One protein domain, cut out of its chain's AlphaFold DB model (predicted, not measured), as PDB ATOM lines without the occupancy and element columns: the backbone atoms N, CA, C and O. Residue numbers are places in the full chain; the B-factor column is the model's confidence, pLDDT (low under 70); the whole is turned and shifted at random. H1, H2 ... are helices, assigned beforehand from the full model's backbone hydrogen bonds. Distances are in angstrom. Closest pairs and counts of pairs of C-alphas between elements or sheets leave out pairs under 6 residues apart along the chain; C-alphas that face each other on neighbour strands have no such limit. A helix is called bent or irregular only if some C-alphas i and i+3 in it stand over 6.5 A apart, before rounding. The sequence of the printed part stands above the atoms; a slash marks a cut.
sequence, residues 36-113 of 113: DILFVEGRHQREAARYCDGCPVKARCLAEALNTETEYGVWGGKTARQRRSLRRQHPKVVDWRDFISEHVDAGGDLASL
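Overview. This is residues 36 to 113 of the 113 residues of the protein "Transcriptional regulator WhiB" of Corynebacterium renale (UniProt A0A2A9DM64). H2 and H4 lie side by side and run opposite ways, H3 runs steeply across near the last residues of H2, and H1 sits off at the other side of the loop of residues 68 to 79, touching no helix. That loop runs between H1 and the group of H2 and H3, while the tail after H4, residues 106 to 113, folds back toward the middle. The printed part has 78 residues with four named helices, in the order H1, H2, H3, H4, and no named strand. It is of the class all helix, with 41 of the 78 residues in named helices. The whole is compact, with a radius of gyration of the C-alphas of 11.9 A and spans of 31 by 25 by 17 A.

Along the chain. The printed part begins at Asp 36, and residues 36 to 38 are a short helical run outside the named helices. H1, residues 42 to 52, starts with C-alpha 42 at (228.891, 214.930, 229.134) and measures 17.6 A from first to last C-alpha. H1 is neither bent nor irregular, but only just: C-alphas 43 and 46 are 6.1 A apart. H2, residues 58 to 67, measures 14.4 A and starts with C-alpha 58 at (235.824, 197.033, 219.569). H3, residues 80 to 89, also measures 14.4 A. H4, residues 96 to 105, measures 14.0 A and ends with C-alpha 105 at (237.675, 194.229, 206.004). Residues 110 to 112 are another short helical run outside the named helices.

Arrangement. H1 and H2 are close but not clearly touching; their closest C-alphas, those of Cys 52 and Lys 58, are 6.3 A apart, and they run opposite ways at a steep tilt of 52 degrees. H2 and H3 only just touch, with 3 pairs of C-alphas within 8 A, the closest being those of Leu 66 and Arg 83 at 6.5 A. They run the same way at a steep tilt of 69.7 degrees, only just short of about perpendicular. H2 and H4 touch with 11 pairs of C-alphas within 8 A, the closest being those of Ala 63 and Trp 96 at 4.8 A. They run opposite ways at a shallow tilt of 30 degrees. H1 is apart from H3 and from H4, and H3 is apart from H4. In H2, H3 and H4 every O i to N i+4 pair is within hydrogen-bond range; in H1 2 of 7 are, beside 6 of 8 O i to N i+3 pairs.

Size, cuts and confidence. The two C-alphas farthest apart, those of Asp 36 and Ala 106, are 33.8 A from each other. The printed part has no cut and ends at Leu 113, the chain's last residue. The link from H1 to H2 is tight, that from H3 to H4 is short, and that from H2 to H3, with 12 residues, is long. The mean pLDDT of the printed part is 90.5, and residues 105 to 113 are under 70.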
ATOM      1  N   ASP A  36     232.188 201.655 235.868       95.12
ATOM      2  CA  ASP A  36     231.605 203.000 235.907       95.12
ATOM      3  C   ASP A  36     232.367 203.988 235.014       95.12
ATOM      4  O   ASP A  36     231.804 204.983 234.546       95.12
ATOM      5  N   ILE A  37     233.621 203.677 234.665       94.38
ATOM      6  CA  ILE A  37     234.431 204.497 233.763       94.38
ATOM      7  C   ILE A  37     233.810 204.647 232.371       94.38
ATOM      8  O   ILE A  37     234.040 205.648 231.691       94.38
ATOM      9  N   LEU A  38     232.996 203.674 231.945       96.38
ATOM     10  CA  LEU A  38     232.301 203.698 230.660       96.38
ATOM     11  C   LEU A  38     230.948 204.416 230.723       96.38
ATOM     12  O   LEU A  38     230.387 204.727 229.670       96.38
ATOM     13  N   PHE A  39     230.432 204.717 231.917       95.69
ATOM     14  CA  PHE A  39     229.099 205.290 232.140       95.69
ATOM     15  C   PHE A  39     229.132 206.743 232.635       95.69
ATOM     16  O   PHE A  39     228.172 207.240 233.212       95.69
ATOM     17  N   VAL A  40     230.215 207.463 232.343       95.00
ATOM     18  CA  VAL A  40     230.362 208.891 232.658       95.00
ATOM     19  C   VAL A  40     229.457 209.796 231.806       95.00
ATOM     20  O   VAL A  40     228.957 209.412 230.742       95.00
ATOM     21  N   GLU A  41     229.291 211.049 232.233       91.62
ATOM     22  CA  GLU A  41     228.425 212.031 231.575       91.62
ATOM     23  C   GLU A  41     229.180 213.102 230.770       91.62
ATOM     24  O   GLU A  41     230.363 213.401 230.974       91.62
ATOM     25  N   GLY A  42     228.457 213.724 229.834       90.81
ATOM     26  CA  GLY A  42     228.891 214.930 229.134       90.81
ATOM     27  C   GLY A  42     230.247 214.791 228.438       90.81
ATOM     28  O   GLY A  42     230.485 213.874 227.649       90.81
ATOM     29  N   ARG A  43     231.150 215.744 228.702       89.12
ATOM     30  CA  ARG A  43     232.475 215.813 228.058       89.12
ATOM     31  C   ARG A  43     233.379 214.619 228.379       89.12
ATOM     32  O   ARG A  43     234.234 214.298 227.555       89.12
ATOM     33  N   HIS A  44     233.169 213.949 229.513       93.88
ATOM     34  CA  HIS A  44     233.999 212.827 229.958       93.88
ATOM     35  C   HIS A  44     233.777 211.562 229.121       93.88
ATOM     36  O   HIS A  44     234.676 210.738 229.006       93.88
ATOM     37  N   GLN A  45     232.642 211.447 228.422       94.62
ATOM     38  CA  GLN A  45     232.368 210.302 227.546       94.62
ATOM     39  C   GLN A  45     233.385 210.151 226.407       94.62
ATOM     40  O   GLN A  45     233.661 209.042 225.961       94.62
ATOM     41  N   ARG A  46     233.960 211.262 225.924       92.75
ATOM     42  CA  ARG A  46     235.003 211.221 224.885       92.75
ATOM     43  C   ARG A  46     236.323 210.672 225.408       92.75
ATOM     44  O   ARG A  46     237.057 210.046 224.658       92.75
ATOM     45  N   GLU A  47     236.629 210.934 226.671       94.50
ATOM     46  CA  GLU A  47     237.814 210.396 227.330       94.50
ATOM     47  C   GLU A  47     237.614 208.915 227.653       94.50
ATOM     48  O   GLU A  47     238.463 208.101 227.305       94.50
ATOM     49  N   ALA A  48     236.435 208.549 228.166       95.69
ATOM     50  CA  ALA A  48     236.040 207.159 228.375       95.69
ATOM     51  C   ALA A  48     236.102 206.318 227.083       95.69
ATOM     52  O   ALA A  48     236.506 205.160 227.116       95.69
ATOM     53  N   ALA A  49     235.790 206.904 225.919       95.00
ATOM     54  CA  ALA A  49     235.921 206.238 224.618       95.00
ATOM     55  C   ALA A  49     237.331 205.714 224.310       95.00
ATOM     56  O   ALA A  49     237.452 204.718 223.596       95.00
ATOM     57  N   ARG A  50     238.377 206.323 224.885       94.00
ATOM     58  CA  ARG A  50     239.770 205.894 224.691       94.00
ATOM     59  C   ARG A  50     240.093 204.565 225.367       94.00
ATOM     60  O   ARG A  50     240.991 203.869 224.915       94.00
ATOM     61  N   TYR A  51     239.323 204.145 226.374       93.56
ATOM     62  CA  TYR A  51     239.472 202.809 226.974       93.56
ATOM     63  C   TYR A  51     239.140 201.676 225.996       93.56
ATOM     64  O   TYR A  51     239.449 200.515 226.253       93.56
ATOM     65  N   CYS A  52     238.498 201.991 224.870       95.00
ATOM     66  CA  CYS A  52     238.251 201.029 223.807       95.00
ATOM     67  C   CYS A  52     239.392 200.957 222.779       95.00
ATOM     68  O   CYS A  52     239.304 200.140 221.861       95.00
ATOM     69  N   ASP A  53     240.428 201.794 222.866       91.62
ATOM     70  CA  ASP A  53     241.508 201.819 221.879       91.62
ATOM     71  C   ASP A  53     242.376 200.560 221.970       91.62
ATOM     72  O   ASP A  53     242.734 200.096 223.048       91.62
ATOM     73  N   GLY A  54     242.643 199.942 220.817       90.50
ATOM     74  CA  GLY A  54     243.314 198.641 220.741       90.50
ATOM     75  C   GLY A  54     242.490 197.452 221.254       90.50
ATOM     76  O   GLY A  54     242.987 196.327 221.237       90.50
ATOM     77  N   CYS A  55     241.245 197.654 221.706       95.00
ATOM     78  CA  CYS A  55     240.403 196.561 222.188       95.00
ATOM     79  C   CYS A  55     240.061 195.599 221.032       95.00
ATOM     80  O   CYS A  55     239.441 196.037 220.058       95.00
ATOM     81  N   PRO A  56     240.398 194.295 221.125       93.25
ATOM     82  CA  PRO A  56     240.240 193.353 220.009       93.25
ATOM     83  C   PRO A  56     238.774 193.138 219.620       93.25
ATOM     84  O   PRO A  56     238.468 192.740 218.503       93.25
ATOM     85  N   VAL A  57     237.849 193.447 220.529       94.44
ATOM     86  CA  VAL A  57     236.411 193.282 220.319       94.44
ATOM     87  C   VAL A  57     235.675 194.596 220.074       94.44
ATOM     88  O   VAL A  57     234.449 194.633 220.138       94.44
ATOM     89  N   LYS A  58     236.399 195.691 219.784       93.94
ATOM     90  CA  LYS A  58     235.824 197.033 219.569       93.94
ATOM     91  C   LYS A  58     234.713 197.026 218.510       93.94
ATOM     92  O   LYS A  58     233.654 197.598 218.758       93.94
ATOM     93  N   ALA A  59     234.929 196.332 217.388       93.56
ATOM     94  CA  ALA A  59     233.968 196.220 216.287       93.56
ATOM     95  C   ALA A  59     232.685 195.491 216.711       93.56
ATOM     96  O   ALA A  59     231.596 196.058 216.632       93.56
ATOM     97  N   ARG A  60     232.821 194.270 217.245       93.38
ATOM     98  CA  ARG A  60     231.685 193.469 217.720       93.38
ATOM     99  C   ARG A  60     230.919 194.184 218.833       93.38
ATOM    100  O   ARG A  60     229.701 194.259 218.777       93.38
ATOM    101  N   CYS A  61     231.624 194.804 219.780       95.62
ATOM    102  CA  CYS A  61     231.024 195.606 220.848       95.62
ATOM    103  C   CYS A  61     230.180 196.770 220.308       95.62
ATOM    104  O   CYS A  61     229.076 197.010 220.799       95.62
ATOM    105  N   LEU A  62     230.677 197.485 219.291       96.31
ATOM    106  CA  LEU A  62     229.919 198.559 218.654       96.31
ATOM    107  C   LEU A  62     228.675 198.018 217.937       96.31
ATOM    108  O   LEU A  62     227.600 198.595 218.090       96.31
ATOM    109  N   ALA A  63     228.818 196.915 217.198       95.38
ATOM    110  CA  ALA A  63     227.720 196.272 216.485       95.38
ATOM    111  C   ALA A  63     226.593 195.850 217.437       95.38
ATOM    112  O   ALA A  63     225.440 196.212 217.212       95.38
ATOM    113  N   GLU A  64     226.923 195.181 218.548       95.06
ATOM    114  CA  GLU A  64     225.938 194.806 219.570       95.06
ATOM    115  C   GLU A  64     225.192 196.024 220.118       95.06
ATOM    116  O   GLU A  64     223.964 196.021 220.214       95.06
ATOM    117  N   ALA A  65     225.913 197.099 220.445       96.75
ATOM    118  CA  ALA A  65     225.311 198.308 221.001       96.75
ATOM    119  C   ALA A  65     224.434 199.069 219.989       96.75
ATOM    120  O   ALA A  65     223.555 199.840 220.385       96.75
ATOM    121  N   LEU A  66     224.683 198.898 218.689       97.06
ATOM    122  CA  LEU A  66     223.860 199.467 217.624       97.06
ATOM    123  C   LEU A  66     222.623 198.606 217.351       97.06
ATOM    124  O   LEU A  66     221.532 199.171 217.317       97.06
ATOM    125  N   ASN A  67     222.780 197.281 217.261       95.62
ATOM    126  CA  ASN A  67     221.697 196.309 217.064       95.62
ATOM    127  C   ASN A  67     220.677 196.327 218.216       95.62
ATOM    128  O   ASN A  67     219.477 196.257 217.985       95.62
ATOM    129  N   THR A  68     221.145 196.455 219.460       95.25
ATOM    130  CA  THR A  68     220.290 196.492 220.666       95.25
ATOM    131  C   THR A  68     219.810 197.892 221.041       95.25
ATOM    132  O   THR A  68     219.170 198.077 222.071       95.25
ATOM    133  N   GLU A  69     220.178 198.903 220.253       95.81
ATOM    134  CA  GLU A  69     219.882 200.313 220.514       95.81
ATOM    135  C   GLU A  69     220.332 200.852 221.883       95.81
ATOM    136  O   GLU A  69     219.863 201.907 222.310       95.81
ATOM    137  N   THR A  70     221.315 200.211 222.522       96.00
ATOM    138  CA  THR A  70     221.798 200.557 223.867       96.00
ATOM    139  C   THR A  70     221.973 202.071 224.056       96.00
ATOM    140  O   THR A  70     222.731 202.730 223.329       96.00
ATOM    141  N   GLU A  71     221.277 202.629 225.053       93.44
ATOM    142  CA  GLU A  71     221.075 204.077 225.197       93.44
ATOM    143  C   GLU A  71     222.191 204.808 225.947       93.44
ATOM    144  O   GLU A  71     222.453 205.980 225.668       93.44
ATOM    145  N   TYR A  72     222.871 204.130 226.873       94.12
ATOM    146  CA  TYR A  72     223.823 204.747 227.799       94.12
ATOM    147  C   TYR A  72     225.251 204.256 227.576       94.12
ATOM    148  O   TYR A  72     225.495 203.288 226.852       94.12
ATOM    149  N   GLY A  73     226.203 204.968 228.176       95.69
ATOM    150  CA  GLY A  73     227.613 204.600 228.205       95.69
ATOM    151  C   GLY A  73     228.353 204.633 226.864       95.69
ATOM    152  O   GLY A  73     227.814 204.937 225.785       95.69
ATOM    153  N   VAL A  74     229.637 204.320 226.959       97.62
ATOM    154  CA  VAL A  74     230.571 204.146 225.850       97.62
ATOM    155  C   VAL A  74     230.617 202.676 225.450       97.62
ATOM    156  O   VAL A  74     230.879 201.811 226.275       97.62
ATOM    157  N   TRP A  75     230.419 202.412 224.159       97.25
ATOM    158  CA  TRP A  75     230.447 201.063 223.589       97.25
ATOM    159  C   TRP A  75     231.251 201.082 222.296       97.25
ATOM    160  O   TRP A  75     231.036 201.962 221.460       97.25
ATOM    161  N   GLY A  76     232.209 200.163 222.153       95.94
ATOM    162  CA  GLY A  76     233.071 200.070 220.968       95.94
ATOM    163  C   GLY A  76     233.765 201.387 220.585       95.94
ATOM    164  O   GLY A  76     233.964 201.677 219.409       95.94
ATOM    165  N   GLY A  77     234.094 202.228 221.571       95.75
ATOM    166  CA  GLY A  77     234.714 203.542 221.362       95.75
ATOM    167  C   GLY A  77     233.769 204.637 220.854       95.75
ATOM    168  O   GLY A  77     234.235 205.705 220.461       95.75
ATOM    169  N   LYS A  78     232.448 204.416 220.853       96.19
ATOM    170  CA  LYS A  78     231.448 205.433 220.503       96.19
ATOM    171  C   LYS A  78     230.573 205.767 221.710       96.19
ATOM    172  O   LYS A  78     230.042 204.894 222.400       96.19
ATOM    173  N   THR A  79     230.356 207.060 221.913       96.94
ATOM    174  CA  THR A  79     229.366 207.595 222.857       96.94
ATOM    175  C   THR A  79     227.938 207.308 222.388       96.94
ATOM    176  O   THR A  79     227.689 207.145 221.189       96.94
ATOM    177  N   ALA A  80     226.965 207.344 223.302       95.88
ATOM    178  CA  ALA A  80     225.544 207.211 222.965       95.88
ATOM    179  C   ALA A  80     225.091 208.192 221.866       95.88
ATOM    180  O   ALA A  80     224.354 207.835 220.944       95.88
ATOM    181  N   ARG A  81     225.577 209.441 221.911       95.25
ATOM    182  CA  ARG A  81     225.283 210.451 220.884       95.25
ATOM    183  C   ARG A  81     225.823 210.055 219.509       95.25
ATOM    184  O   ARG A  81     225.115 210.245 218.523       95.25
ATOM    185  N   GLN A  82     227.044 209.529 219.438       96.31
ATOM    186  CA  GLN A  82     227.636 209.071 218.178       96.31
ATOM    187  C   GLN A  82     226.882 207.862 217.621       96.31
ATOM    188  O   GLN A  82     226.526 207.880 216.448       96.31
ATOM    189  N   ARG A  83     226.522 206.882 218.464       97.06
ATOM    190  CA  ARG A  83     225.706 205.727 218.046       97.06
ATOM    191  C   ARG A  83     224.344 206.140 217.483       97.06
ATOM    192  O   ARG A  83     223.950 205.672 216.421       97.06
ATOM    193  N   ARG A  84     223.651 207.091 218.125       96.44
ATOM    194  CA  ARG A  84     222.409 207.669 217.575       96.44
ATOM    195  C   ARG A  84     222.630 208.375 216.236       96.44
ATOM    196  O   ARG A  84     221.750 208.353 215.385       96.44
ATOM    197  N   SER A  85     223.780 209.024 216.047       96.38
ATOM    198  CA  SER A  85     224.123 209.641 214.762       96.38
ATOM    199  C   SER A  85     224.302 208.591 213.668       96.38
ATOM    200  O   SER A  85     223.701 208.750 212.612       96.38
ATOM    201  N   LEU A  86     225.037 207.511 213.954       96.06
ATOM    202  CA  LEU A  86     225.241 206.387 213.036       96.06
ATOM    203  C   LEU A  86     223.908 205.784 212.586       96.06
ATOM    204  O   LEU A  86     223.639 205.714 211.391       96.06
ATOM    205  N   ARG A  87     223.010 205.459 213.527       96.25
ATOM    206  CA  ARG A  87     221.683 204.916 213.185       96.25
ATOM    207  C   ARG A  87     220.859 205.842 212.289       96.25
ATOM    208  O   ARG A  87     220.171 205.374 211.391       96.25
ATOM    209  N   ARG A  88     220.953 207.162 212.489       96.44
ATOM    210  CA  ARG A  88     220.259 208.142 211.632       96.44
ATOM    211  C   ARG A  88     220.879 208.282 210.245       96.44
ATOM    212  O   ARG A  88     220.156 208.586 209.305       96.44
ATOM    213  N   GLN A  89     222.193 208.112 210.125       95.88
ATOM    214  CA  GLN A  89     222.905 208.188 208.846       95.88
ATOM    215  C   GLN A  89     222.709 206.918 208.008       95.88
ATOM    216  O   GLN A  89     222.668 207.000 206.783       95.88
ATOM    217  N   HIS A  90     222.495 205.771 208.660       94.94
ATOM    218  CA  HIS A  90     222.314 204.473 208.012       94.94
ATOM    219  C   HIS A  90     220.955 203.829 208.352       94.94
ATOM    220  O   HIS A  90     220.910 202.740 208.922       94.94
ATOM    221  N   PRO A  91     219.818 204.447 207.974       95.38
ATOM    222  CA  PRO A  91     218.486 203.975 208.370       95.38
ATOM    223  C   PRO A  91     218.076 202.633 207.740       95.38
ATOM    224  O   PRO A  91     217.054 202.072 208.115       95.38
ATOM    225  N   LYS A  92     218.833 202.141 206.750       95.38
ATOM    226  CA  LYS A  92     218.573 200.869 206.058       95.38
ATOM    227  C   LYS A  92     219.399 199.701 206.605       95.38
ATOM    228  O   LYS A  92     219.209 198.580 206.144       95.38
ATOM    229  N   VAL A  93     220.329 199.955 207.528       94.81
ATOM    230  CA  VAL A  93     221.156 198.899 208.119       94.81
ATOM    231  C   VAL A  93     220.320 198.148 209.145       94.81
ATOM    232  O   VAL A  93     219.856 198.733 210.122       94.81
ATOM    233  N   VAL A  94     220.118 196.857 208.886       92.00
ATOM    234  CA  VAL A  94     219.354 195.940 209.741       92.00
ATOM    235  C   VAL A  94     220.250 195.084 210.631       92.00
ATOM    236  O   VAL A  94     219.864 194.806 211.759       92.00
ATOM    237  N   ASP A  95     221.449 194.728 210.160       93.25
ATOM    238  CA  ASP A  95     222.477 194.083 210.975       93.25
ATOM    239  C   ASP A  95     223.771 194.899 210.939       93.25
ATOM    240  O   ASP A  95     224.434 195.046 209.909       93.25
ATOM    241  N   TRP A  96     224.125 195.458 212.093       95.00
ATOM    242  CA  TRP A  96     225.344 196.233 212.263       95.00
ATOM    243  C   TRP A  96     226.604 195.374 212.334       95.00
ATOM    244  O   TRP A  96     227.688 195.925 212.158       95.00
ATOM    245  N   ARG A  97     226.504 194.061 212.585       92.25
ATOM    246  CA  ARG A  97     227.669 193.163 212.555       92.25
ATOM    247  C   ARG A  97     228.208 193.071 211.132       92.25
ATOM    248  O   ARG A  97     229.378 193.387 210.936       92.25
ATOM    249  N   ASP A  98     227.331 192.763 210.179       91.81
ATOM    250  CA  ASP A  98     227.660 192.661 208.752       91.81
ATOM    251  C   ASP A  98     228.131 194.004 208.191       91.81
ATOM    252  O   ASP A  98     229.192 194.102 207.578       91.81
ATOM    253  N   PHE A  99     227.390 195.080 208.481       92.94
ATOM    254  CA  PHE A  99     227.775 196.418 208.035       92.94
ATOM    255  C   PHE A  99     229.177 196.799 208.530       92.94
ATOM    256  O   PHE A  99     229.971 197.360 207.780       92.94
ATOM    257  N   ILE A 100     229.510 196.504 209.790       92.06
ATOM    258  CA  ILE A 100     230.817 196.851 210.349       92.06
ATOM    259  C   ILE A 100     231.930 195.954 209.794       92.06
ATOM    260  O   ILE A 100     232.994 196.490 209.483       92.06
ATOM    261  N   SER A 101     231.727 194.638 209.660       86.00
ATOM    262  CA  SER A 101     232.757 193.742 209.111       86.00
ATOM    263  C   SER A 101     233.122 194.126 207.683       86.00
ATOM    264  O   SER A 101     234.302 194.278 207.391       86.00
ATOM    265  N   GLU A 102     232.138 194.432 206.835       85.06
ATOM    266  CA  GLU A 102     232.381 194.900 205.465       85.06
ATOM    267  C   GLU A 102     233.260 196.161 205.413       85.06
ATOM    268  O   GLU A 102     234.133 196.276 204.555       85.06
ATOM    269  N   HIS A 103     233.071 197.103 206.343       82.56
ATOM    270  CA  HIS A 103     233.847 198.345 206.373       82.56
ATOM    271  C   HIS A 103     235.242 198.161 206.977       82.56
ATOM    272  O   HIS A 103     236.177 198.838 206.547       82.56
ATOM    273  N   VAL A 104     235.395 197.264 207.955       77.00
ATOM    274  CA  VAL A 104     236.696 196.952 208.562       77.00
ATOM    275  C   VAL A 104     237.558 196.115 207.608       77.00
ATOM    276  O   VAL A 104     238.729 196.433 207.405       77.00
ATOM    277  N   ASP A 105     236.978 195.109 206.951       59.06
ATOM    278  CA  ASP A 105     237.675 194.229 206.004       59.06
ATOM    279  C   ASP A 105     238.041 194.948 204.696       59.06
ATOM    280  O   ASP A 105     239.067 194.651 204.083       59.06
ATOM    281  N   ALA A 106     237.267 195.965 204.298       58.38
ATOM    282  CA  ALA A 106     237.605 196.859 203.188       58.38
ATOM    283  C   ALA A 106     238.794 197.804 203.485       58.38
ATOM    284  O   ALA A 106     239.114 198.670 202.668       58.38
ATOM    285  N   GLY A 107     239.455 197.660 204.642       51.88
ATOM    286  CA  GLY A 107     240.574 198.501 205.072       51.88
ATOM    287  C   GLY A 107     240.147 199.821 205.721       51.88
ATOM    288  O   GLY A 107     240.982 200.707 205.907       51.88
ATOM    289  N   GLY A 108     238.861 199.974 206.051       60.59
ATOM    290  CA  GLY A 108     238.345 201.095 206.828       60.59
ATOM    291  C   GLY A 108     238.573 200.907 208.330       60.59
ATOM    292  O   GLY A 108     238.626 199.798 208.850       60.59
ATOM    293  N   ASP A 109     238.699 202.014 209.058       69.00
ATOM    294  CA  ASP A 109     238.709 202.006 210.526       69.00
ATOM    295  C   ASP A 109     237.300 202.328 211.054       69.00
ATOM    296  O   ASP A 109     236.594 203.166 210.490       69.00
ATOM    297  N   LEU A 110     236.918 201.754 212.198       66.56
ATOM    298  CA  LEU A 110     235.715 202.113 212.960       66.56
ATOM    299  C   LEU A 110     235.647 203.611 213.289       66.56
ATOM    300  O   LEU A 110     234.570 204.145 213.561       66.56
ATOM    301  N   ALA A 111     236.787 204.305 213.315       67.06
ATOM    302  CA  ALA A 111     236.829 205.756 213.450       67.06
ATOM    303  C   ALA A 111     236.197 206.498 212.255       67.06
ATOM    304  O   ALA A 111     235.699 207.605 212.449       67.06
ATOM    305  N   SER A 112     236.187 205.882 211.069       67.44
ATOM    306  CA  SER A 112     235.693 206.449 209.804       67.44
ATOM    307  C   SER A 112     234.210 206.168 209.532       67.44
ATOM    308  O   SER A 112     233.669 206.697 208.564       67.44
ATOM    309  N   LEU A 113     233.569 205.362 210.392       68.62
ATOM    310  CA  LEU A 113     232.113 205.213 210.498       68.62
ATOM    311  C   LEU A 113     231.519 206.375 211.306       68.62
ATOM    312  O   LEU A 113     230.610 207.054 210.794       68.62
TER     313      LEU A 113